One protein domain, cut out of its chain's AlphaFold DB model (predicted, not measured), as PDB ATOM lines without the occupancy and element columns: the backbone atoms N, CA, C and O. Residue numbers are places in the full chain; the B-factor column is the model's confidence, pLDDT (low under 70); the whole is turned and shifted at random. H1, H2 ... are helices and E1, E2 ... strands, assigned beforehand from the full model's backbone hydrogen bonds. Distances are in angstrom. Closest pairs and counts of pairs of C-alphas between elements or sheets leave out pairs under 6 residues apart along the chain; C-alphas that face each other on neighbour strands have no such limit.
ATOM      1  N   VAL A 590     198.800 140.373 142.591       67.62
ATOM      2  CA  VAL A 590     197.735 139.970 143.525       67.62
ATOM      3  C   VAL A 590     197.927 140.584 144.916       67.62
ATOM      4  O   VAL A 590     196.949 140.986 145.543       67.62
ATOM      5  N   GLN A 591     199.154 140.669 145.430       67.94
ATOM      6  CA  GLN A 591     199.463 141.281 146.725       67.94
ATOM      7  C   GLN A 591     199.288 142.799 146.660       67.94
ATOM      8  O   GLN A 591     198.726 143.371 147.583       67.94
ATOM      9  N   ARG A 592     199.683 143.448 145.565       74.38
ATOM     10  CA  ARG A 592     199.509 144.877 145.281       74.38
ATOM     11  C   ARG A 592     198.031 145.209 145.135       74.38
ATOM     12  O   ARG A 592     197.572 146.145 145.773       74.38
ATOM     13  N   ALA A 593     197.263 144.388 144.418       79.00
ATOM     14  CA  ALA A 593     195.810 144.501 144.334       79.00
ATOM     15  C   ALA A 593     195.144 144.292 145.702       79.00
ATOM     16  O   ALA A 593     194.246 145.041 146.070       79.00
ATOM     17  N   LYS A 594     195.604 143.321 146.503       81.44
ATOM     18  CA  LYS A 594     195.118 143.121 147.880       81.44
ATOM     19  C   LYS A 594     195.439 144.313 148.778       81.44
ATOM     20  O   LYS A 594     194.537 144.793 149.448       81.44
ATOM     21  N   LYS A 595     196.678 144.814 148.762       83.44
ATOM     22  CA  LYS A 595     197.086 146.041 149.468       83.44
ATOM     23  C   LYS A 595     196.231 147.231 149.024       83.44
ATOM     24  O   LYS A 595     195.751 147.973 149.871       83.44
ATOM     25  N   GLY A 596     195.977 147.352 147.720       85.44
ATOM     26  CA  GLY A 596     195.059 148.331 147.140       85.44
ATOM     27  C   GLY A 596     193.660 148.235 147.743       85.44
ATOM     28  O   GLY A 596     193.164 149.232 148.248       85.44
ATOM     29  N   ARG A 597     193.077 147.030 147.817       87.88
ATOM     30  CA  ARG A 597     191.761 146.804 148.443       87.88
ATOM     31  C   ARG A 597     191.726 147.146 149.933       87.88
ATOM     32  O   ARG A 597     190.705 147.623 150.404       87.88
ATOM     33  N   TYR A 598     192.796 146.893 150.690       90.50
ATOM     34  CA  TYR A 598     192.843 147.281 152.108       90.50
ATOM     35  C   TYR A 598     192.950 148.801 152.289       90.50
ATOM     36  O   TYR A 598     192.293 149.346 153.170       90.50
ATOM     37  N   ARG A 599     193.708 149.495 151.429       87.75
ATOM     38  CA  ARG A 599     193.748 150.969 151.416       87.75
ATOM     39  C   ARG A 599     192.418 151.575 150.984       87.75
ATOM     40  O   ARG A 599     191.936 152.507 151.611       87.75
ATOM     41  N   GLU A 600     191.808 151.029 149.938       89.56
ATOM     42  CA  GLU A 600     190.481 151.444 149.486       89.56
ATOM     43  C   GLU A 600     189.445 151.226 150.588       89.56
ATOM     44  O   GLU A 600     188.636 152.104 150.848       89.56
ATOM     45  N   LEU A 601     189.533 150.107 151.309       92.69
ATOM     46  CA  LEU A 601     188.684 149.851 152.461       92.69
ATOM     47  C   LEU A 601     188.883 150.878 153.590       92.69
ATOM     48  O   LEU A 601     187.896 151.299 154.187       92.69
ATOM     49  N   LEU A 602     190.122 151.271 153.904       91.00
ATOM     50  CA  LEU A 602     190.385 152.341 154.878       91.00
ATOM     51  C   LEU A 602     189.731 153.661 154.454       91.00
ATOM     52  O   LEU A 602     189.179 154.367 155.295       91.00
ATOM     53  N   ASN A 603     189.800 153.988 153.164       88.94
ATOM     54  CA  ASN A 603     189.335 155.269 152.640       88.94
ATOM     55  C   ASN A 603     187.814 155.316 152.457       88.94
ATOM     56  O   ASN A 603     187.185 156.329 152.744       88.94
ATOM     57  N   CYS A 604     187.234 154.223 151.962       90.31
ATOM     58  CA  CYS A 604     185.883 154.190 151.411       90.31
ATOM     59  C   CYS A 604     184.990 153.131 152.058       90.31
ATOM     60  O   CYS A 604     183.849 152.969 151.618       90.31
ATOM     61  N   GLY A 605     185.466 152.394 153.063       93.38
ATOM     62  CA  GLY A 605     184.722 151.299 153.682       93.38
ATOM     63  C   GLY A 605     184.352 150.188 152.695       93.38
ATOM     64  O   GLY A 605     184.904 150.067 151.601       93.38
ATOM     65  N   GLY A 606     183.433 149.314 153.095       93.31
ATOM     66  CA  GLY A 606     182.989 148.189 152.280       93.31
ATOM     67  C   GLY A 606     181.585 147.730 152.643       93.31
ATOM     68  O   GLY A 606     181.143 147.868 153.778       93.31
ATOM     69  N   THR A 607     180.863 147.153 151.684       94.88
ATOM     70  CA  THR A 607     179.565 146.520 151.965       94.88
ATOM     71  C   THR A 607     179.770 145.051 152.305       94.88
ATOM     72  O   THR A 607     180.390 144.312 151.543       94.88
ATOM     73  N   VAL A 608     179.215 144.609 153.429       95.25
ATOM     74  CA  VAL A 608     179.296 143.226 153.917       95.25
ATOM     75  C   VAL A 608     177.916 142.721 154.312       95.25
ATOM     76  O   VAL A 608     176.987 143.495 154.533       95.25
ATOM     77  N   LYS A 609     177.771 141.399 154.375       96.56
ATOM     78  CA  LYS A 609     176.524 140.736 154.752       96.56
ATOM     79  C   LYS A 609     176.616 140.214 156.182       96.56
ATOM     80  O   LYS A 609     177.669 139.737 156.602       96.56
ATOM     81  N   VAL A 610     175.510 140.291 156.913       96.38
ATOM     82  CA  VAL A 610     175.410 139.752 158.271       96.38
ATOM     83  C   VAL A 610     175.048 138.269 158.243       96.38
ATOM     84  O   VAL A 610     174.102 137.855 157.569       96.38
ATOM     85  N   TYR A 611     175.777 137.485 159.027       96.00
ATOM     86  CA  TYR A 611     175.616 136.049 159.218       96.00
ATOM     87  C   TYR A 611     175.301 135.732 160.684       96.00
ATOM     88  O   TYR A 611     175.594 136.527 161.579       96.00
ATOM     89  N   GLN A 612     174.717 134.559 160.923       94.94
ATOM     90  CA  GLN A 612     174.536 133.978 162.254       94.94
ATOM     91  C   GLN A 612     175.346 132.684 162.332       94.94
ATOM     92  O   GLN A 612     175.399 131.918 161.367       94.94
ATOM     93  N   ASP A 613     176.003 132.461 163.463       88.62
ATOM     94  CA  ASP A 613     176.684 131.202 163.751       88.62
ATOM     95  C   ASP A 613     175.653 130.064 163.860       88.62
ATOM     96  O   ASP A 613     174.640 130.189 164.538       88.62
ATOM     97  N   SER A 614     175.895 128.928 163.205       84.94
ATOM     98  CA  SER A 614     174.971 127.787 163.259       84.94
ATOM     99  C   SER A 614     174.879 127.155 164.649       84.94
ATOM    100  O   SER A 614     173.923 126.438 164.936       84.94
ATOM    101  N   ARG A 615     175.872 127.404 165.511       84.75
ATOM    102  CA  ARG A 615     175.965 126.839 166.863       84.75
ATOM    103  C   ARG A 615     175.632 127.840 167.964       84.75
ATOM    104  O   ARG A 615     175.624 127.456 169.132       84.75
ATOM    105  N   SER A 616     175.408 129.114 167.640       85.06
ATOM    106  CA  SER A 616     175.140 130.143 168.648       85.06
ATOM    107  C   SER A 616     174.313 131.303 168.097       85.06
ATOM    108  O   SER A 616     174.362 131.604 166.915       85.06
ATOM    109  N   ASP A 617     173.611 132.045 168.959       85.62
ATOM    110  CA  ASP A 617     172.899 133.274 168.550       85.62
ATOM    111  C   ASP A 617     173.849 134.461 168.242       85.62
ATOM    112  O   ASP A 617     173.486 135.639 168.296       85.62
ATOM    113  N   ARG A 618     175.123 134.183 167.953       88.62
ATOM    114  CA  ARG A 618     176.108 135.219 167.647       88.62
ATOM    115  C   ARG A 618     175.964 135.636 166.195       88.62
ATOM    116  O   ARG A 618     176.095 134.821 165.282       88.62
ATOM    117  N   MET A 619     175.746 136.930 165.997       95.25
ATOM    118  CA  MET A 619     175.777 137.548 164.679       95.25
ATOM    119  C   MET A 619     177.174 138.083 164.391       95.25
ATOM    120  O   MET A 619     177.874 138.541 165.295       95.25
ATOM    121  N   PHE A 620     177.591 138.014 163.135       95.38
ATOM    122  CA  PHE A 620     178.878 138.529 162.690       95.38
ATOM    123  C   PHE A 620     178.825 138.907 161.214       95.38
ATOM    124  O   PHE A 620     177.964 138.449 160.466       95.38
ATOM    125  N   PHE A 621     179.784 139.706 160.776       95.88
ATOM    126  CA  PHE A 621     180.114 139.846 159.362       95.88
ATOM    127  C   PHE A 621     181.573 139.452 159.148       95.88
ATOM    128  O   PHE A 621     182.343 139.309 160.103       95.88
ATOM    129  N   ASN A 622     181.953 139.223 157.896       93.38
ATOM    130  CA  ASN A 622     183.323 138.878 157.557       93.38
ATOM    131  C   ASN A 622     183.876 139.754 156.432       93.38
ATOM    132  O   ASN A 622     183.133 140.336 155.645       93.38
ATOM    133  N   TRP A 623     185.204 139.848 156.383       90.38
ATOM    134  CA  TRP A 623     185.942 140.505 155.310       90.38
ATOM    135  C   TRP A 623     187.142 139.662 154.868       90.38
ATOM    136  O   TRP A 623     187.643 138.814 155.615       90.38
ATOM    137  N   GLY A 624     187.609 139.903 153.640       82.62
ATOM    138  CA  GLY A 624     188.787 139.249 153.071       82.62
ATOM    139  C   GLY A 624     188.581 137.753 152.841       82.62
ATOM    140  O   GLY A 624     189.398 136.956 153.294       82.62
ATOM    141  N   ASP A 625     187.486 137.373 152.178       78.75
ATOM    142  CA  ASP A 625     187.106 135.976 151.906       78.75
ATOM    143  C   ASP A 625     186.946 135.138 153.190       78.75
ATOM    144  O   ASP A 625     187.425 134.009 153.288       78.75
ATOM    145  N   GLY A 626     186.315 135.716 154.219       82.81
ATOM    146  CA  GLY A 626     186.055 135.029 155.489       82.81
ATOM    147  C   GLY A 626     187.223 135.015 156.479       82.81
ATOM    148  O   GLY A 626     187.110 134.394 157.534       82.81
ATOM    149  N   ARG A 627     188.342 135.686 156.176       84.81
ATOM    150  CA  ARG A 627     189.539 135.695 157.039       84.81
ATOM    151  C   ARG A 627     189.356 136.504 158.317       84.81
ATOM    152  O   ARG A 627     189.788 136.072 159.385       84.81
ATOM    153  N   PHE A 628     188.739 137.675 158.207       92.56
ATOM    154  CA  PHE A 628     188.515 138.568 159.337       92.56
ATOM    155  C   PHE A 628     187.050 138.501 159.726       92.56
ATOM    156  O   PHE A 628     186.180 138.754 158.896       92.56
ATOM    157  N   ILE A 629     186.787 138.110 160.971       93.75
ATOM    158  CA  ILE A 629     185.440 137.916 161.503       93.75
ATOM    159  C   ILE A 629     185.177 139.009 162.529       93.75
ATOM    160  O   ILE A 629     185.935 139.152 163.490       93.75
ATOM    161  N   PHE A 630     184.077 139.730 162.338       96.06
ATOM    162  CA  PHE A 630     183.664 140.845 163.175       96.06
ATOM    163  C   PHE A 630     182.343 140.498 163.868       96.06
ATOM    164  O   PHE A 630     181.282 140.585 163.240       96.06
ATOM    165  N   PRO A 631     182.372 140.039 165.134       95.06
ATOM    166  CA  PRO A 631     181.149 139.781 165.884       95.06
ATOM    167  C   PRO A 631     180.369 141.072 166.157       95.06
ATOM    168  O   PRO A 631     180.947 142.114 166.455       95.06
ATOM    169  N   ILE A 632     179.043 140.968 166.115       95.06
ATOM    170  CA  ILE A 632     178.104 142.004 166.546       95.06
ATOM    171  C   ILE A 632     177.489 141.516 167.861       95.06
ATOM    172  O   ILE A 632     176.601 140.658 167.875       95.06
ATOM    173  N   LEU A 633     178.032 142.000 168.980       92.75
ATOM    174  CA  LEU A 633     177.617 141.583 170.320       92.75
ATOM    175  C   LEU A 633     176.188 142.039 170.644       92.75
ATOM    176  O   LEU A 633     175.650 142.950 170.021       92.75
ATOM    177  N   LYS A 634     175.547 141.369 171.611       91.38
ATOM    178  CA  LYS A 634     174.132 141.594 171.948       91.38
ATOM    179  C   LYS A 634     173.837 143.042 172.348       91.38
ATOM    180  O   LYS A 634     172.858 143.589 171.870       91.38
ATOM    181  N   ASP A 635     174.701 143.644 173.151       90.69
ATOM    182  CA  ASP A 635     174.617 145.044 173.573       90.69
ATOM    183  C   ASP A 635     174.758 146.026 172.401       90.69
ATOM    184  O   ASP A 635     174.050 147.024 172.338       90.69
ATOM    185  N   VAL A 636     175.593 145.707 171.409       91.31
ATOM    186  CA  VAL A 636     175.656 146.481 170.158       91.31
ATOM    187  C   VAL A 636     174.365 146.311 169.350       91.31
ATOM    188  O   VAL A 636     173.872 147.275 168.778       91.31
ATOM    189  N   ARG A 637     173.767 145.109 169.326       91.12
ATOM    190  CA  ARG A 637     172.499 144.846 168.611       91.12
ATOM    191  C   ARG A 637     171.296 145.591 169.202       91.12
ATOM    192  O   ARG A 637     170.320 145.807 168.487       91.12
ATOM    193  N   GLU A 638     171.345 145.968 170.479       89.00
ATOM    194  CA  GLU A 638     170.273 146.725 171.144       89.00
ATOM    195  C   GLU A 638     170.164 148.156 170.599       89.00
ATOM    196  O   GLU A 638     169.056 148.657 170.413       89.00
ATOM    197  N   SER A 639     171.295 148.784 170.264       86.88
ATOM    198  CA  SER A 639     171.351 150.111 169.633       86.88
ATOM    199  C   SER A 639     171.468 150.060 168.103       86.88
ATOM    200  O   SER A 639     171.111 151.021 167.422       86.88
ATOM    201  N   PHE A 640     171.903 148.927 167.546       91.56
ATOM    202  CA  PHE A 640     172.062 148.688 166.113       91.56
ATOM    203  C   PHE A 640     171.219 147.478 165.666       91.56
ATOM    204  O   PHE A 640     171.707 146.343 165.672       91.56
ATOM    205  N   PRO A 641     169.947 147.678 165.258       87.50
ATOM    206  CA  PRO A 641     168.971 146.600 165.072       87.50
ATOM    207  C   PRO A 641     169.149 145.851 163.738       87.50
ATOM    208  O   PRO A 641     168.230 145.806 162.910       87.50
ATOM    209  N   CYS A 642     170.328 145.272 163.502       91.69
ATOM    210  CA  CYS A 642     170.648 144.496 162.304       91.69
ATOM    211  C   CYS A 642     169.990 143.108 162.313       91.69
ATOM    212  O   CYS A 642     169.865 142.474 163.364       91.69
ATOM    213  N   LYS A 643     169.614 142.607 161.133       93.81
ATOM    214  CA  LYS A 643     169.064 141.257 160.930       93.81
ATOM    215  C   LYS A 643     170.009 140.385 160.104       93.81
ATOM    216  O   LYS A 643     170.885 140.868 159.389       93.81
ATOM    217  N   ILE A 644     169.815 139.072 160.194       94.44
ATOM    218  CA  ILE A 644     170.541 138.092 159.376       94.44
ATOM    219  C   ILE A 644     170.265 138.380 157.899       94.44
ATOM    220  O   ILE A 644     169.148 138.722 157.524       94.44
ATOM    221  N   ASN A 645     171.285 138.207 157.063       93.94
ATOM    222  CA  ASN A 645     171.272 138.479 155.630       93.94
ATOM    223  C   ASN A 645     171.159 139.953 155.217       93.94
ATOM    224  O   ASN A 645     171.185 140.218 154.012       93.94
ATOM    225  N   GLU A 646     171.099 140.900 156.154       94.31
ATOM    226  CA  GLU A 646     171.157 142.318 155.804       94.31
ATOM    227  C   GLU A 646     172.553 142.723 155.334       94.31
ATOM    228  O   GLU A 646     173.571 142.168 155.766       94.31
ATOM    229  N   LYS A 647     172.581 143.694 154.419       95.44
ATOM    230  CA  LYS A 647     173.808 144.356 153.989       95.44
ATOM    231  C   LYS A 647     174.061 145.537 154.915       95.44
ATOM    232  O   LYS A 647     173.177 146.369 155.097       95.44
ATOM    233  N   LEU A 648     175.262 145.606 155.468       95.06
ATOM    234  CA  LEU A 648     175.742 146.765 156.204       95.06
ATOM    235  C   LEU A 648     176.973 147.331 155.509       95.06
ATOM    236  O   LEU A 648     177.719 146.611 154.841       95.06
ATOM    237  N   TYR A 649     177.173 148.626 155.677       96.12
ATOM    238  CA  TYR A 649     178.400 149.296 155.295       96.12
ATOM    239  C   TYR A 649     179.340 149.279 156.501       96.12
ATOM    240  O   TYR A 649     178.952 149.719 157.578       96.12
ATOM    241  N   PHE A 650     180.541 148.729 156.356       95.12
ATOM    242  CA  PHE A 650     181.551 148.693 157.409       95.12
ATOM    243  C   PHE A 650     182.724 149.594 157.036       95.12
ATOM    244  O   PHE A 650     183.151 149.619 155.882       95.12
ATOM    245  N   LEU A 651     183.257 150.301 158.023       95.94
ATOM    246  CA  LEU A 651     184.392 151.194 157.859       95.94
ATOM    247  C   LEU A 651     185.391 150.967 159.002       95.94
ATOM    248  O   LEU A 651     185.050 151.206 160.165       95.94
ATOM    249  N   PRO A 652     186.614 150.499 158.710       96.62
ATOM    250  CA  PRO A 652     187.688 150.504 159.689       96.62
ATOM    251  C   PRO A 652     188.250 151.922 159.849       96.62
ATOM    252  O   PRO A 652     188.647 152.558 158.876       96.62
ATOM    253  N   LEU A 653     188.319 152.393 161.090       95.69
ATOM    254  CA  LEU A 653     188.964 153.641 161.479       95.69
ATOM    255  C   LEU A 653     190.283 153.296 162.169       95.69
ATOM    256  O   LEU A 653     190.289 152.689 163.243       95.69
ATOM    257  N   LEU A 654     191.398 153.646 161.532       96.12
ATOM    258  CA  LEU A 654     192.735 153.367 162.046       96.12
ATOM    259  C   LEU A 654     193.382 154.659 162.545       96.12
ATOM    260  O   LEU A 654     193.664 155.562 161.762       96.12
ATOM    261  N   PHE A 655     193.614 154.740 163.852       95.31
ATOM    262  CA  PHE A 655     194.203 155.910 164.498       95.31
ATOM    263  C   PHE A 655     195.731 155.791 164.613       95.31
ATOM    264  O   PHE A 655     196.303 154.707 164.489       95.31
ATOM    265  N   GLN A 656     196.402 156.914 164.878       92.62
ATOM    266  CA  GLN A 656     197.846 156.934 165.158       92.62
ATOM    267  C   GLN A 656     198.169 156.515 166.598       92.62
ATOM    268  O   GLN A 656     199.221 155.944 166.865       92.62
ATOM    269  N   VAL A 657     197.239 156.753 167.525       93.88
ATOM    270  CA  VAL A 657     197.396 156.453 168.955       93.88
ATOM    271  C   VAL A 657     196.380 155.406 169.413       93.88
ATOM    272  O   VAL A 657     195.278 155.351 168.847       93.88
ATOM    273  N   PRO A 658     196.715 154.575 170.421       95.88
ATOM    274  CA  PRO A 658     195.778 153.627 171.013       95.88
ATOM    275  C   PRO A 658     194.482 154.311 171.445       95.88
ATOM    276  O   PRO A 658     194.489 155.398 172.025       95.88
ATOM    277  N   GLN A 659     193.358 153.676 171.142       96.00
ATOM    278  CA  GLN A 659     192.031 154.181 171.455       96.00
ATOM    279  C   GLN A 659     191.551 153.630 172.793       96.00
ATOM    280  O   GLN A 659     191.904 152.524 173.192       96.00
ATOM    281  N   LYS A 660     190.699 154.396 173.481       91.44
ATOM    282  CA  LYS A 660     190.086 153.975 174.753       91.44
ATOM    283  C   LYS A 660     189.123 152.794 174.578       91.44
ATOM    284  O   LYS A 660     188.995 151.970 175.478       91.44
ATOM    285  N   PHE A 661     188.467 152.714 173.419       92.38
ATOM    286  CA  PHE A 661     187.513 151.661 173.062       92.38
ATOM    287  C   PHE A 661     187.861 151.062 171.689       92.38
ATOM    288  O   PHE A 661     187.153 151.290 170.709       92.38
ATOM    289  N   PRO A 662     188.990 150.340 171.575       96.19
ATOM    290  CA  PRO A 662     189.356 149.697 170.322       96.19
ATOM    291  C   PRO A 662     188.393 148.551 170.022       96.19
ATOM    292  O   PRO A 662     187.806 147.958 170.926       96.19
ATOM    293  N   PHE A 663     188.289 148.150 168.759       97.12
ATOM    294  CA  PHE A 663     187.476 147.002 168.373       97.12
ATOM    295  C   PHE A 663     187.838 145.756 169.199       97.12
ATOM    296  O   PHE A 663     186.960 145.060 169.708       97.12
ATOM    297  N   ALA A 664     189.132 145.481 169.376       96.50
ATOM    298  CA  ALA A 664     189.611 144.419 170.251       96.50
ATOM    299  C   ALA A 664     189.898 144.973 171.659       96.50
ATOM    300  O   ALA A 664     191.022 145.361 171.947       96.50
ATOM    301  N   HIS A 665     188.911 144.954 172.562       94.94
ATOM    302  CA  HIS A 665     189.030 145.522 173.923       94.94
ATOM    303  C   HIS A 665     190.144 144.921 174.793       94.94
ATOM    304  O   HIS A 665     190.484 145.483 175.826       94.94
ATOM    305  N   GLN A 666     190.662 143.751 174.428       94.81
ATOM    306  CA  GLN A 666     191.757 143.087 175.143       94.81
ATOM    307  C   GLN A 666     193.134 143.406 174.533       94.81
ATOM    308  O   GLN A 666     194.113 142.795 174.946       94.81
ATOM    309  N   ALA A 667     193.210 144.286 173.528       93.25
ATOM    310  CA  ALA A 667     194.470 144.705 172.921       93.25
ATOM    311  C   ALA A 667     195.270 145.571 173.904       93.25
ATOM    312  O   ALA A 667     194.723 146.497 174.506       93.25
ATOM    313  N   LEU A 668     196.558 145.272 174.054       92.19
ATOM    314  CA  LEU A 668     197.493 146.088 174.819       92.19
ATOM    315  C   LEU A 668     197.771 147.397 174.077       92.19
ATOM    316  O   LEU A 668     197.633 147.475 172.861       92.19
ATOM    317  N   VAL A 669     198.239 148.424 174.785       91.00
ATOM    318  CA  VAL A 669     198.605 149.714 174.163       91.00
ATOM    319  C   VAL A 669     199.699 149.583 173.094       91.00
ATOM    320  O   VAL A 669     199.806 150.428 172.210       91.00
ATOM    321  N   THR A 670     200.493 148.513 173.153       89.69
ATOM    322  CA  THR A 670     201.539 148.170 172.181       89.69
ATOM    323  C   THR A 670     201.019 147.359 170.988       89.69
ATOM    324  O   THR A 670     201.710 147.244 169.974       89.69
ATOM    325  N   ASP A 671     199.802 146.807 171.062       92.81
ATOM    326  CA  ASP A 671     199.196 146.060 169.963       92.81
ATOM    327  C   ASP A 671     198.703 147.012 168.862       92.81
ATOM    328  O   ASP A 671     197.980 147.966 169.163       92.81
ATOM    329  N   PRO A 672     198.960 146.731 167.570       95.25
ATOM    330  CA  PRO A 672     198.353 147.482 166.468       95.25
ATOM    331  C   PRO A 672     196.823 147.562 166.550       95.25
ATOM    332  O   PRO A 672     196.238 148.604 166.262       95.25
ATOM    333  N   ALA A 673     196.166 146.486 166.995       96.25
ATOM    334  CA  ALA A 673     194.716 146.423 167.157       96.25
ATOM    335  C   ALA A 673     194.165 147.436 168.174       96.25
ATOM    336  O   ALA A 673     192.981 147.760 168.103       96.25
ATOM    337  N   SER A 674     194.993 147.969 169.082       96.75
ATOM    338  CA  SER A 674     194.578 149.024 170.017       96.75
ATOM    339  C   SER A 674     194.256 150.348 169.321       96.75
ATOM    340  O   SER A 674     193.556 151.185 169.880       96.75
ATOM    341  N   ARG A 675     194.720 150.538 168.083       97.25
ATOM    342  CA  ARG A 675     194.448 151.725 167.262       97.25
ATOM    343  C   ARG A 675     193.251 151.560 166.332       97.25
ATOM    344  O   ARG A 675     192.868 152.515 165.660       97.25
ATOM    345  N   LEU A 676     192.683 150.360 166.257       97.62
ATOM    346  CA  LEU A 676     191.597 150.039 165.343       97.62
ATOM    347  C   LEU A 676     190.243 150.225 166.023       97.62
ATOM    348  O   LEU A 676     189.937 149.544 166.999       97.62
ATOM    349  N   VAL A 677     189.390 151.052 165.429       97.25
ATOM    350  CA  VAL A 677     187.951 151.121 165.712       97.25
ATOM    351  C   VAL A 677     187.202 150.674 164.459       97.25
ATOM    352  O   VAL A 677     187.676 150.857 163.340       97.25
ATOM    353  N   VAL A 678     186.036 150.052 164.620       96.56
ATOM    354  CA  VAL A 678     185.191 149.653 163.489       96.56
ATOM    355  C   VAL A 678     183.845 150.338 163.628       96.56
ATOM    356  O   VAL A 678     183.184 150.191 164.653       96.56
ATOM    357  N   ALA A 679     183.439 151.055 162.585       96.12
ATOM    358  CA  ALA A 679     182.104 151.611 162.452       96.12
ATOM    359  C   ALA A 679     181.285 150.744 161.490       96.12
ATOM    360  O   ALA A 679     181.788 150.286 160.460       96.12
ATOM    361  N   VAL A 680     180.010 150.532 161.802       96.56
ATOM    362  CA  VAL A 680     179.044 149.935 160.875       96.56
ATOM    363  C   VAL A 680     177.849 150.854 160.700       96.56
ATOM    364  O   VAL A 680     177.363 151.441 161.663       96.56
ATOM    365  N   ARG A 681     177.358 150.952 159.467       95.56
ATOM    366  CA  ARG A 681     176.167 151.706 159.091       95.56
ATOM    367  C   ARG A 681     175.149 150.780 158.442       95.56
ATOM    368  O   ARG A 681     175.478 150.009 157.539       95.56
ATOM    369  N   LEU A 682     173.906 150.886 158.884       95.12
ATOM    370  CA  LEU A 682     172.754 150.220 158.291       95.12
ATOM    371  C   LEU A 682     171.764 151.282 157.830       95.12
ATOM    372  O   LEU A 682     171.405 152.166 158.603       95.12
ATOM    373  N   GLU A 683     171.293 151.168 156.596       92.19
ATOM    374  CA  GLU A 683     170.221 152.012 156.083       92.19
ATOM    375  C   GLU A 683     168.930 151.199 155.993       92.19
ATOM    376  O   GLU A 683     168.887 150.139 155.364       92.19
ATOM    377  N   ARG A 684     167.871 151.668 156.657       90.44
ATOM    378  CA  ARG A 684     166.560 151.007 156.636       90.44
ATOM    379  C   ARG A 684     165.456 152.055 156.613       90.44
ATOM    380  O   ARG A 684     165.265 152.781 157.586       90.44
ATOM    381  N   GLY A 685     164.711 152.103 155.506       89.06
ATOM    382  CA  GLY A 685     163.589 153.032 155.333       89.06
ATOM    383  C   GLY A 685     164.011 154.504 155.392       89.06
ATOM    384  O   GLY A 685     163.362 155.286 156.079       89.06
ATOM    385  N   GLY A 686     165.136 154.858 154.759       89.69
ATOM    386  CA  GLY A 686     165.686 156.222 154.738       89.69
ATOM    387  C   GLY A 686     166.324 156.690 156.052       89.69
ATOM    388  O   GLY A 686     166.840 157.799 156.118       89.69
ATOM    389  N   LYS A 687     166.313 155.862 157.107       89.94
ATOM    390  CA  LYS A 687     167.037 156.127 158.356       89.94
ATOM    391  C   LYS A 687     168.378 155.408 158.354       89.94
ATOM    392  O   LYS A 687     168.443 154.221 158.025       89.94
ATOM    393  N   GLN A 688     169.414 156.117 158.787       91.00
ATOM    394  CA  GLN A 688     170.742 155.561 159.008       91.00
ATOM    395  C   GLN A 688     170.929 155.224 160.489       91.00
ATOM    396  O   GLN A 688     170.676 156.048 161.365       91.00
ATOM    397  N   TYR A 689     171.378 154.003 160.756       92.81
ATOM    398  CA  TYR A 689     171.763 153.524 162.078       92.81
ATOM    399  C   TYR A 689     173.270 153.317 162.077       92.81
ATOM    400  O   TYR A 689     173.796 152.722 161.136       92.81
ATOM    401  N   TRP A 690     173.941 153.766 163.131       93.88
ATOM    402  CA  TRP A 690     175.370 153.557 163.331       93.88
ATOM    403  C   TRP A 690     175.604 152.623 164.512       93.88
ATOM    404  O   TRP A 690     174.885 152.674 165.508       93.88
ATOM    405  N   GLY A 691     176.597 151.752 164.383       94.19
ATOM    406  CA  GLY A 691     177.015 150.823 165.421       94.19
ATOM    407  C   GLY A 691     178.533 150.767 165.529       94.19
ATOM    408  O   GLY A 691     179.246 150.920 164.537       94.19
ATOM    409  N   TRP A 692     179.010 150.502 166.740       95.88
ATOM    410  CA  TRP A 692     180.430 150.389 167.068       95.88
ATOM    411  C   TRP A 692     180.698 148.981 167.604       95.88
ATOM    412  O   TRP A 692     180.704 148.767 168.819       95.88
ATOM    413  N   PRO A 693     180.791 147.967 166.725       95.69
ATOM    414  CA  PRO A 693     181.041 146.607 167.158       95.69
ATOM    415  C   PRO A 693     182.390 146.524 167.863       95.69
ATOM    416  O   PRO A 693     183.331 147.246 167.546       95.69
ATOM    417  N   TYR A 694     182.479 145.602 168.809       96.00
ATOM    418  CA  TYR A 694     183.704 145.320 169.534       96.00
ATOM    419  C   TYR A 694     183.721 143.847 169.947       96.00
ATOM    420  O   TYR A 694     182.730 143.121 169.834       96.00
ATOM    421  N   THR A 695     184.863 143.381 170.436       94.75
ATOM    422  CA  THR A 695     185.046 142.011 170.905       94.75
ATOM    423  C   THR A 695     185.855 141.964 172.191       94.75
ATOM    424  O   THR A 695     186.814 142.706 172.388       94.75
ATOM    425  N   ARG A 696     185.465 141.040 173.076       93.25
ATOM    426  CA  ARG A 696     186.156 140.737 174.341       93.25
ATOM    427  C   ARG A 696     187.054 139.499 174.233       93.25
ATOM    428  O   ARG A 696     187.602 139.036 175.227       93.25
ATOM    429  N   GLY A 697     187.159 138.904 173.043       88.75
ATOM    430  CA  GLY A 697     187.929 137.682 172.836       88.75
ATOM    431  C   GLY A 697     189.423 137.967 172.717       88.75
ATOM    432  O   GLY A 697     189.833 138.651 171.786       88.75
ATOM    433  N   LYS A 698     190.250 137.357 173.576       86.25
ATOM    434  CA  LYS A 698     191.723 137.449 173.488       86.25
ATOM    435  C   LYS A 698     192.255 137.043 172.108       86.25
ATOM    436  O   LYS A 698     193.135 137.687 171.557       86.25
ATOM    437  N   MET A 699     191.638 136.033 171.488       83.81
ATOM    438  CA  MET A 699     191.998 135.595 170.133       83.81
ATOM    439  C   MET A 699     191.708 136.605 169.034       83.81
ATOM    440  O   MET A 699     192.319 136.544 167.967       83.81
ATOM    441  N   ALA A 700     190.775 137.521 169.277       88.12
ATOM    442  CA  ALA A 700     190.468 138.546 168.307       88.12
ATOM    443  C   ALA A 700     191.581 139.597 168.227       88.12
ATOM    444  O   ALA A 700     191.786 140.120 167.142       88.12
ATOM    445  N   VAL A 701     192.340 139.839 169.305       92.00
ATOM    446  CA  VAL A 701     193.488 140.765 169.299       92.00
ATOM    447  C   VAL A 701     194.483 140.366 168.212       92.00
ATOM    448  O   VAL A 701     194.782 141.162 167.332       92.00
ATOM    449  N   PHE A 702     194.891 139.095 168.178       88.69
ATOM    450  CA  PHE A 702     195.821 138.592 167.162       88.69
ATOM    451  C   PHE A 702     195.272 138.733 165.743       88.69
ATOM    452  O   PHE A 702     195.952 139.242 164.856       88.69
ATOM    453  N   ASN A 703     194.011 138.340 165.526       90.44
ATOM    454  CA  ASN A 703     193.407 138.460 164.202       90.44
ATOM    455  C   ASN A 703     193.311 139.926 163.748       90.44
ATOM    456  O   ASN A 703     193.516 140.233 162.576       90.44
ATOM    457  N   MET A 704     193.025 140.835 164.680       94.94
ATOM    458  CA  MET A 704     192.924 142.264 164.405       94.94
ATOM    459  C   MET A 704     194.290 142.927 164.243       94.94
ATOM    460  O   MET A 704     194.398 143.828 163.423       94.94
ATOM    461  N   ASN A 705     195.347 142.434 164.895       94.25
ATOM    462  CA  ASN A 705     196.719 142.851 164.605       94.25
ATOM    463  C   ASN A 705     197.060 142.571 163.128       94.25
ATOM    464  O   ASN A 705     197.562 143.457 162.447       94.25
ATOM    465  N   HIS A 706     196.696 141.402 162.576       90.69
ATOM    466  CA  HIS A 706     196.888 141.136 161.134       90.69
ATOM    467  C   HIS A 706     196.047 142.025 160.245       90.69
ATOM    468  O   HIS A 706     196.473 142.374 159.143       90.69
ATOM    469  N   PHE A 707     194.830 142.321 160.684       94.50
ATOM    470  CA  PHE A 707     193.961 143.196 159.930       94.50
ATOM    471  C   PHE A 707     194.575 144.595 159.844       94.50
ATOM    472  O   PHE A 707     194.731 145.090 158.735       94.50
ATOM    473  N   VAL A 708     195.031 145.165 160.968       95.56
ATOM    474  CA  VAL A 708     195.755 146.447 161.001       95.56
ATOM    475  C   VAL A 708     197.009 146.403 160.135       95.56
ATOM    476  O   VAL A 708     197.173 147.268 159.285       95.56
ATOM    477  N   ASP A 709     197.817 145.349 160.230       93.69
ATOM    478  CA  ASP A 709     199.010 145.199 159.391       93.69
ATOM    479  C   ASP A 709     198.667 145.218 157.892       93.69
ATOM    480  O   ASP A 709     199.351 145.855 157.092       93.69
ATOM    481  N   CYS A 710     197.577 144.549 157.497       91.19
ATOM    482  CA  CYS A 710     197.098 144.568 156.115       91.19
ATOM    483  C   CYS A 710     196.623 145.964 155.683       91.19
ATOM    484  O   CYS A 710     196.884 146.359 154.545       91.19
ATOM    485  N   LEU A 711     195.948 146.698 156.574       92.88
ATOM    486  CA  LEU A 711     195.527 148.086 156.353       92.88
ATOM    487  C   LEU A 711     196.747 149.013 156.180       92.88
ATOM    488  O   LEU A 711     196.740 149.877 155.308       92.88
ATOM    489  N   GLU A 712     197.833 148.754 156.909       92.75
ATOM    490  CA  GLU A 712     199.117 149.475 156.828       92.75
ATOM    491  C   GLU A 712     200.009 149.008 155.663       92.75
ATOM    492  O   GLU A 712     201.101 149.526 155.438       92.75
ATOM    493  N   GLY A 713     199.535 148.057 154.852       89.31
ATOM    494  CA  GLY A 713     200.207 147.628 153.629       89.31
ATOM    495  C   GLY A 713     201.233 146.508 153.810       89.31
ATOM    496  O   GLY A 713     201.941 146.179 152.848       89.31
ATOM    497  N   LEU A 714     201.294 145.868 154.978       87.69
ATOM    498  CA  LEU A 714     202.011 144.607 155.156       87.69
ATOM    499  C   LEU A 714     201.220 143.468 154.504       87.69
ATOM    500  O   LEU A 714     199.991 143.408 154.538       87.69
ATOM    501  N   SER A 715     201.926 142.521 153.892       81.44
ATOM    502  CA  SER A 715     201.294 141.271 153.472       81.44
ATOM    503  C   SER A 715     200.999 140.385 154.685       81.44
ATOM    504  O   SER A 715     201.674 140.452 155.714       81.44
ATOM    505  N   LEU A 716     200.041 139.467 154.540       73.81
ATOM    506  CA  LEU A 716     199.729 138.491 155.591       73.81
ATOM    507  C   LEU A 716     200.955 137.652 155.995       73.81
ATOM    508  O   LEU A 716     201.086 137.269 157.153       73.81
ATOM    509  N   THR A 717     201.845 137.356 155.045       72.94
ATOM    510  CA  THR A 717     203.081 136.607 155.305       72.94
ATOM    511  C   THR A 717     204.062 137.428 156.137       72.94
ATOM    512  O   THR A 717     204.623 136.898 157.087       72.94
ATOM    513  N   GLN A 718     204.214 138.721 155.834       80.56
ATOM    514  CA  GLN A 718     205.056 139.630 156.620       80.56
ATOM    515  C   GLN A 718     204.502 139.803 158.037       80.56
ATOM    516  O   GLN A 718     205.228 139.622 159.006       80.56
ATOM    517  N   SER A 719     203.192 140.032 158.171       81.94
ATOM    518  CA  SER A 719     202.527 140.124 159.479       81.94
ATOM    519  C   SER A 719     202.692 138.842 160.315       81.94
ATOM    520  O   SER A 719     202.816 138.903 161.537       81.94
ATOM    521  N   ARG A 720     202.757 137.667 159.667       76.19
ATOM    522  CA  ARG A 720     203.019 136.354 160.297       76.19
ATOM    523  C   ARG A 720     204.412 136.174 160.882       76.19
ATOM    524  O   ARG A 720     204.594 135.298 161.718       76.19
ATOM    525  N   GLN A 721     205.380 136.956 160.422       76.06
ATOM    526  CA  GLN A 721     206.768 136.870 160.869       76.06
ATOM    527  C   GLN A 721     207.056 137.789 162.061       76.06
ATOM    528  O   GLN A 721     208.139 137.711 162.636       76.06
ATOM    529  N   LEU A 722     206.106 138.647 162.445       77.38
ATOM    530  CA  LEU A 722     206.281 139.574 163.557       77.38
ATOM    531  C   LEU A 722     206.155 138.844 164.909       77.38
ATOM    532  O   LEU A 722     205.322 137.949 165.046       77.38
ATOM    533  N   PRO A 723     206.937 139.239 165.931       68.25
ATOM    534  CA  PRO A 723     207.050 138.517 167.207       68.25
ATOM    535  C   PRO A 723     205.761 138.491 168.044       68.25
ATOM    536  O   PRO A 723     205.626 137.671 168.946       68.25
ATOM    537  N   ARG A 724     204.774 139.326 167.707       72.12
ATOM    538  CA  ARG A 724     203.455 139.434 168.359       72.12
ATOM    539  C   ARG A 724     202.481 138.281 168.053       72.12
ATOM    540  O   ARG A 724     201.265 138.464 168.104       72.12
ATOM    541  N   TRP A 725     202.996 137.105 167.691       61.25
ATOM    542  CA  TRP A 725     202.194 135.911 167.414       61.25
ATOM    543  C   TRP A 725     202.176 134.947 168.599       61.25
ATOM    544  O   TRP A 725     203.234 134.626 169.140       61.25
ATOM    545  N   PRO A 726     201.003 134.384 168.941       55.84
ATOM    546  CA  PRO A 726     200.938 133.283 169.874       55.84
ATOM    547  C   PRO A 726     201.458 132.041 169.154       55.84
ATOM    548  O   PRO A 726     200.946 131.641 168.099       55.84
ATOM    549  N   MET A 727     202.475 131.406 169.726       49.22
ATOM    550  CA  MET A 727     202.889 130.092 169.275       49.22
ATOM    551  C   MET A 727     201.809 129.091 169.677       49.22
ATOM    552  O   MET A 727     201.633 128.738 170.843       49.22
ATOM    553  N   VAL A 728     201.061 128.620 168.683       47.38
ATOM    554  CA  VAL A 728     200.138 127.505 168.873       47.38
ATOM    555  C   VAL A 728     200.968 126.228 168.974       47.38
ATOM    556  O   VAL A 728     201.512 125.755 167.975       47.38
ATOM    557  N   ARG A 729     201.040 125.657 170.175       48.75
ATOM    558  CA  ARG A 729     201.558 124.310 170.412       48.75
ATOM    559  C   ARG A 729     200.384 123.359 170.602       48.75
ATOM    560  O   ARG A 729     199.381 123.687 171.226       48.75
ATOM    561  N   PHE A 730     200.492 122.164 170.045       41.38
ATOM    562  CA  PHE A 730     199.584 121.079 170.393       41.38
ATOM    563  C   PHE A 730     200.319 120.193 171.391       41.38
ATOM    564  O   PHE A 730     201.354 119.625 171.050       41.38
ATOM    565  N   GLN A 731     199.808 120.119 172.617       44.41
ATOM    566  CA  GLN A 731     200.332 119.258 173.674       44.41
ATOM    567  C   GLN A 731     199.179 118.365 174.136       44.41
ATOM    568  O   GLN A 731     198.091 118.861 174.432       44.41
ATOM    569  N   ASP A 732     199.382 117.048 174.084       51.72
ATOM    570  CA  ASP A 732     198.396 116.028 174.470       51.72
ATOM    571  C   ASP A 732     197.020 116.189 173.794       51.72
ATOM    572  O   ASP A 732     195.965 116.118 174.424       51.72
ATOM    573  N   GLY A 733     197.015 116.489 172.489       42.88
ATOM    574  CA  GLY A 733     195.787 116.695 171.707       42.88
ATOM    575  C   GLY A 733     195.020 117.983 172.044       42.88
ATOM    576  O   GLY A 733     194.016 118.288 171.399       42.88
ATOM    577  N   ARG A 734     195.498 118.780 173.006       41.50
ATOM    578  CA  ARG A 734     194.942 120.088 173.356       41.50
ATOM    579  C   ARG A 734     195.740 121.190 172.670       41.50
ATOM    580  O   ARG A 734     196.970 121.182 172.629       41.50
ATOM    581  N   LYS A 735     195.020 122.164 172.114       47.62
ATOM    582  CA  LYS A 735     195.611 123.374 171.540       47.62
ATOM    583  C   LYS A 735     196.035 124.294 172.688       47.62
ATOM    584  O   LYS A 735     195.185 124.959 173.274       47.62
ATOM    585  N   ILE A 736     197.326 124.326 172.999       52.19
ATOM    586  CA  ILE A 736     197.924 125.260 173.954       52.19
ATOM    587  C   ILE A 736     198.436 126.469 173.171       52.19
ATOM    588  O   ILE A 736     199.194 126.339 172.211       52.19
ATOM    589  N   MET A 737     197.992 127.662 173.545       51.06
ATOM    590  CA  MET A 737     198.580 128.896 173.031       51.06
ATOM    591  C   MET A 737     199.553 129.435 174.059       51.06
ATOM    592  O   MET A 737     199.129 129.923 175.101       51.06
ATOM    593  N   GLU A 738     200.842 129.352 173.743       53.53
ATOM    594  CA  GLU A 738     201.843 130.180 174.400       53.53
ATOM    595  C   GLU A 738     201.744 131.571 173.774       53.53
ATOM    596  O   GLU A 738     202.030 131.766 172.589       53.53
ATOM    597  N   ILE A 739     201.254 132.524 174.559       52.97
ATOM    598  CA  ILE A 739     201.384 133.941 174.246       52.97
ATOM    599  C   ILE A 739     202.798 134.297 174.689       52.97
ATOM    600  O   ILE A 739     203.098 134.192 175.875       52.97
ATOM    601  N   THR A 740     203.673 134.636 173.746       48.34
ATOM    602  CA  THR A 740     204.976 135.207 174.086       48.34
ATOM    603  C   THR A 740     204.690 136.532 174.777       48.34
ATOM    604  O   THR A 740     204.204 137.461 174.133       48.34
TER     605      THR A 740
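AT A GLANCE: This is residues 590 to 740 of the 765 residues of the protein "Str. FM013" of Penicillium camemberti FM 013 (UniProt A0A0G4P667). A strongly twisted sheet of four strands, E1, E4, E5 and E6, and the two-strand hairpin E2 and E3 lie face to face as a small sandwich with crossed strands, and the helix H4 packs across one end of it, beside E3 and the ends of E4 and E5 nearest to it. H1 lies beside E4 at the edge of the larger sheet, and a second hairpin, E7 and E8, reaches away past H4, its residues 730 to 735 sticking out free. The printed part has 151 residues with five named helices and eight named strands, in the order H1 E1 E2 E3 H2 E4 H3 E5 E6 H4 H5 E7 E8, and its class is mixed, helices and strands. The larger sheet runs E1, E4, E5, E6, and its neighbour strands are antiparallel, as are those of the two-strand sheets E2 and E3, and E7 and E8. The whole is compact, with a radius of gyration of the C-alphas of 16.0 A and spans of 51 by 37 by 32 A.

IN THESE COORDINATES: In the largest sheet, E1 is residues 606 to 609, E4 residues 647 to 654 over 22.5 A, E5 residues 676 to 684 over 26.5 A, and E6 residues 687 to 691 over 13.3 A. C-alpha 676, where E5 begins, is at (191.597, 150.039, 165.343). E2 is residues 619 to 623, 14.1 A long, and E3 is residues 628 to 632, 13.1 A long. H1, residues 590 to 604, is 20.1 A long and begins with C-alpha 590 at (197.735, 139.970, 143.525). H4, residues 698 to 711, is 20.5 A long. The shorter helices are H2, residues 634 to 639, H3, residues 672 to 675, and H5, residues 716 to 720. E7 is residues 727 to 731 and E8 is residues 734 to 738, with C-alpha 738 at (201.843, 130.180, 174.400).

HOW THE PARTS SIT: In the largest sheet E1 and E6 are the edge strands. Between the antiparallel neighbours E1 and E4, N 606 and O 650 are 2.8 A apart, within hydrogen-bond range. N 651 and O 679 are 2.8 A apart between E4 and E5, and N 682 and O 689 are 2.9 A apart in the hairpin E5 and E6. In the hairpin E2 and E3, N 630 and O 621 are 2.9 A apart. This sheet and the larger one form a sandwich, two sheets face to face, the facing parts 9.5 A centre to centre and their strands at 64 degrees. The closest C-alphas of E1 and E2 are those of Lys 609 and Phe 621, 5.9 A apart. H1 is on the larger sheet, at the sheet's level with a height of 0.8 A; its closest C-alpha to E4 is that of Leu 602, 5.8 A from that of Pro 652. H4 is the hub, touching three helices. It touches H1 with residues 710 to 711 alone, about perpendicular at 80 degrees, closest at the C-alphas of Tyr 598 and Leu 711, 5.1 A apart. It touches H3, where the C-alphas of Ala 673 and Asn 705 are closest at 4.8 A, and H5, with residues 706 to 710 alone, where those of His 706 and Ser 719 are closest at 6.0 A. H4 only grazes the larger sheet with residues 704 to 711, and its closest C-alpha to E3 is that of Asn 703, 6.9 A from that of Phe 628. H2 only grazes the larger sheet with residues 636 to 639. In the hairpin E7 and E8, N 729 and O 736 are 2.8 A apart; both strands are apart from H4. In H1 and H5 every O i to N i+4 pair is within hydrogen-bond range, in H4 9 of 10 and in H2 1 of 2, while H3 is too short for such a pair.

THE WHOLE: The C-alphas farthest apart are those of Gly 686 and Asp 732, 55.5 A. The printed part has no cut. The one long link is E4 to H3, residues 655 to 671. The mean pLDDT of the printed part is 86.1; residues 590 to 591, 723 and 725 to 740 are under 70.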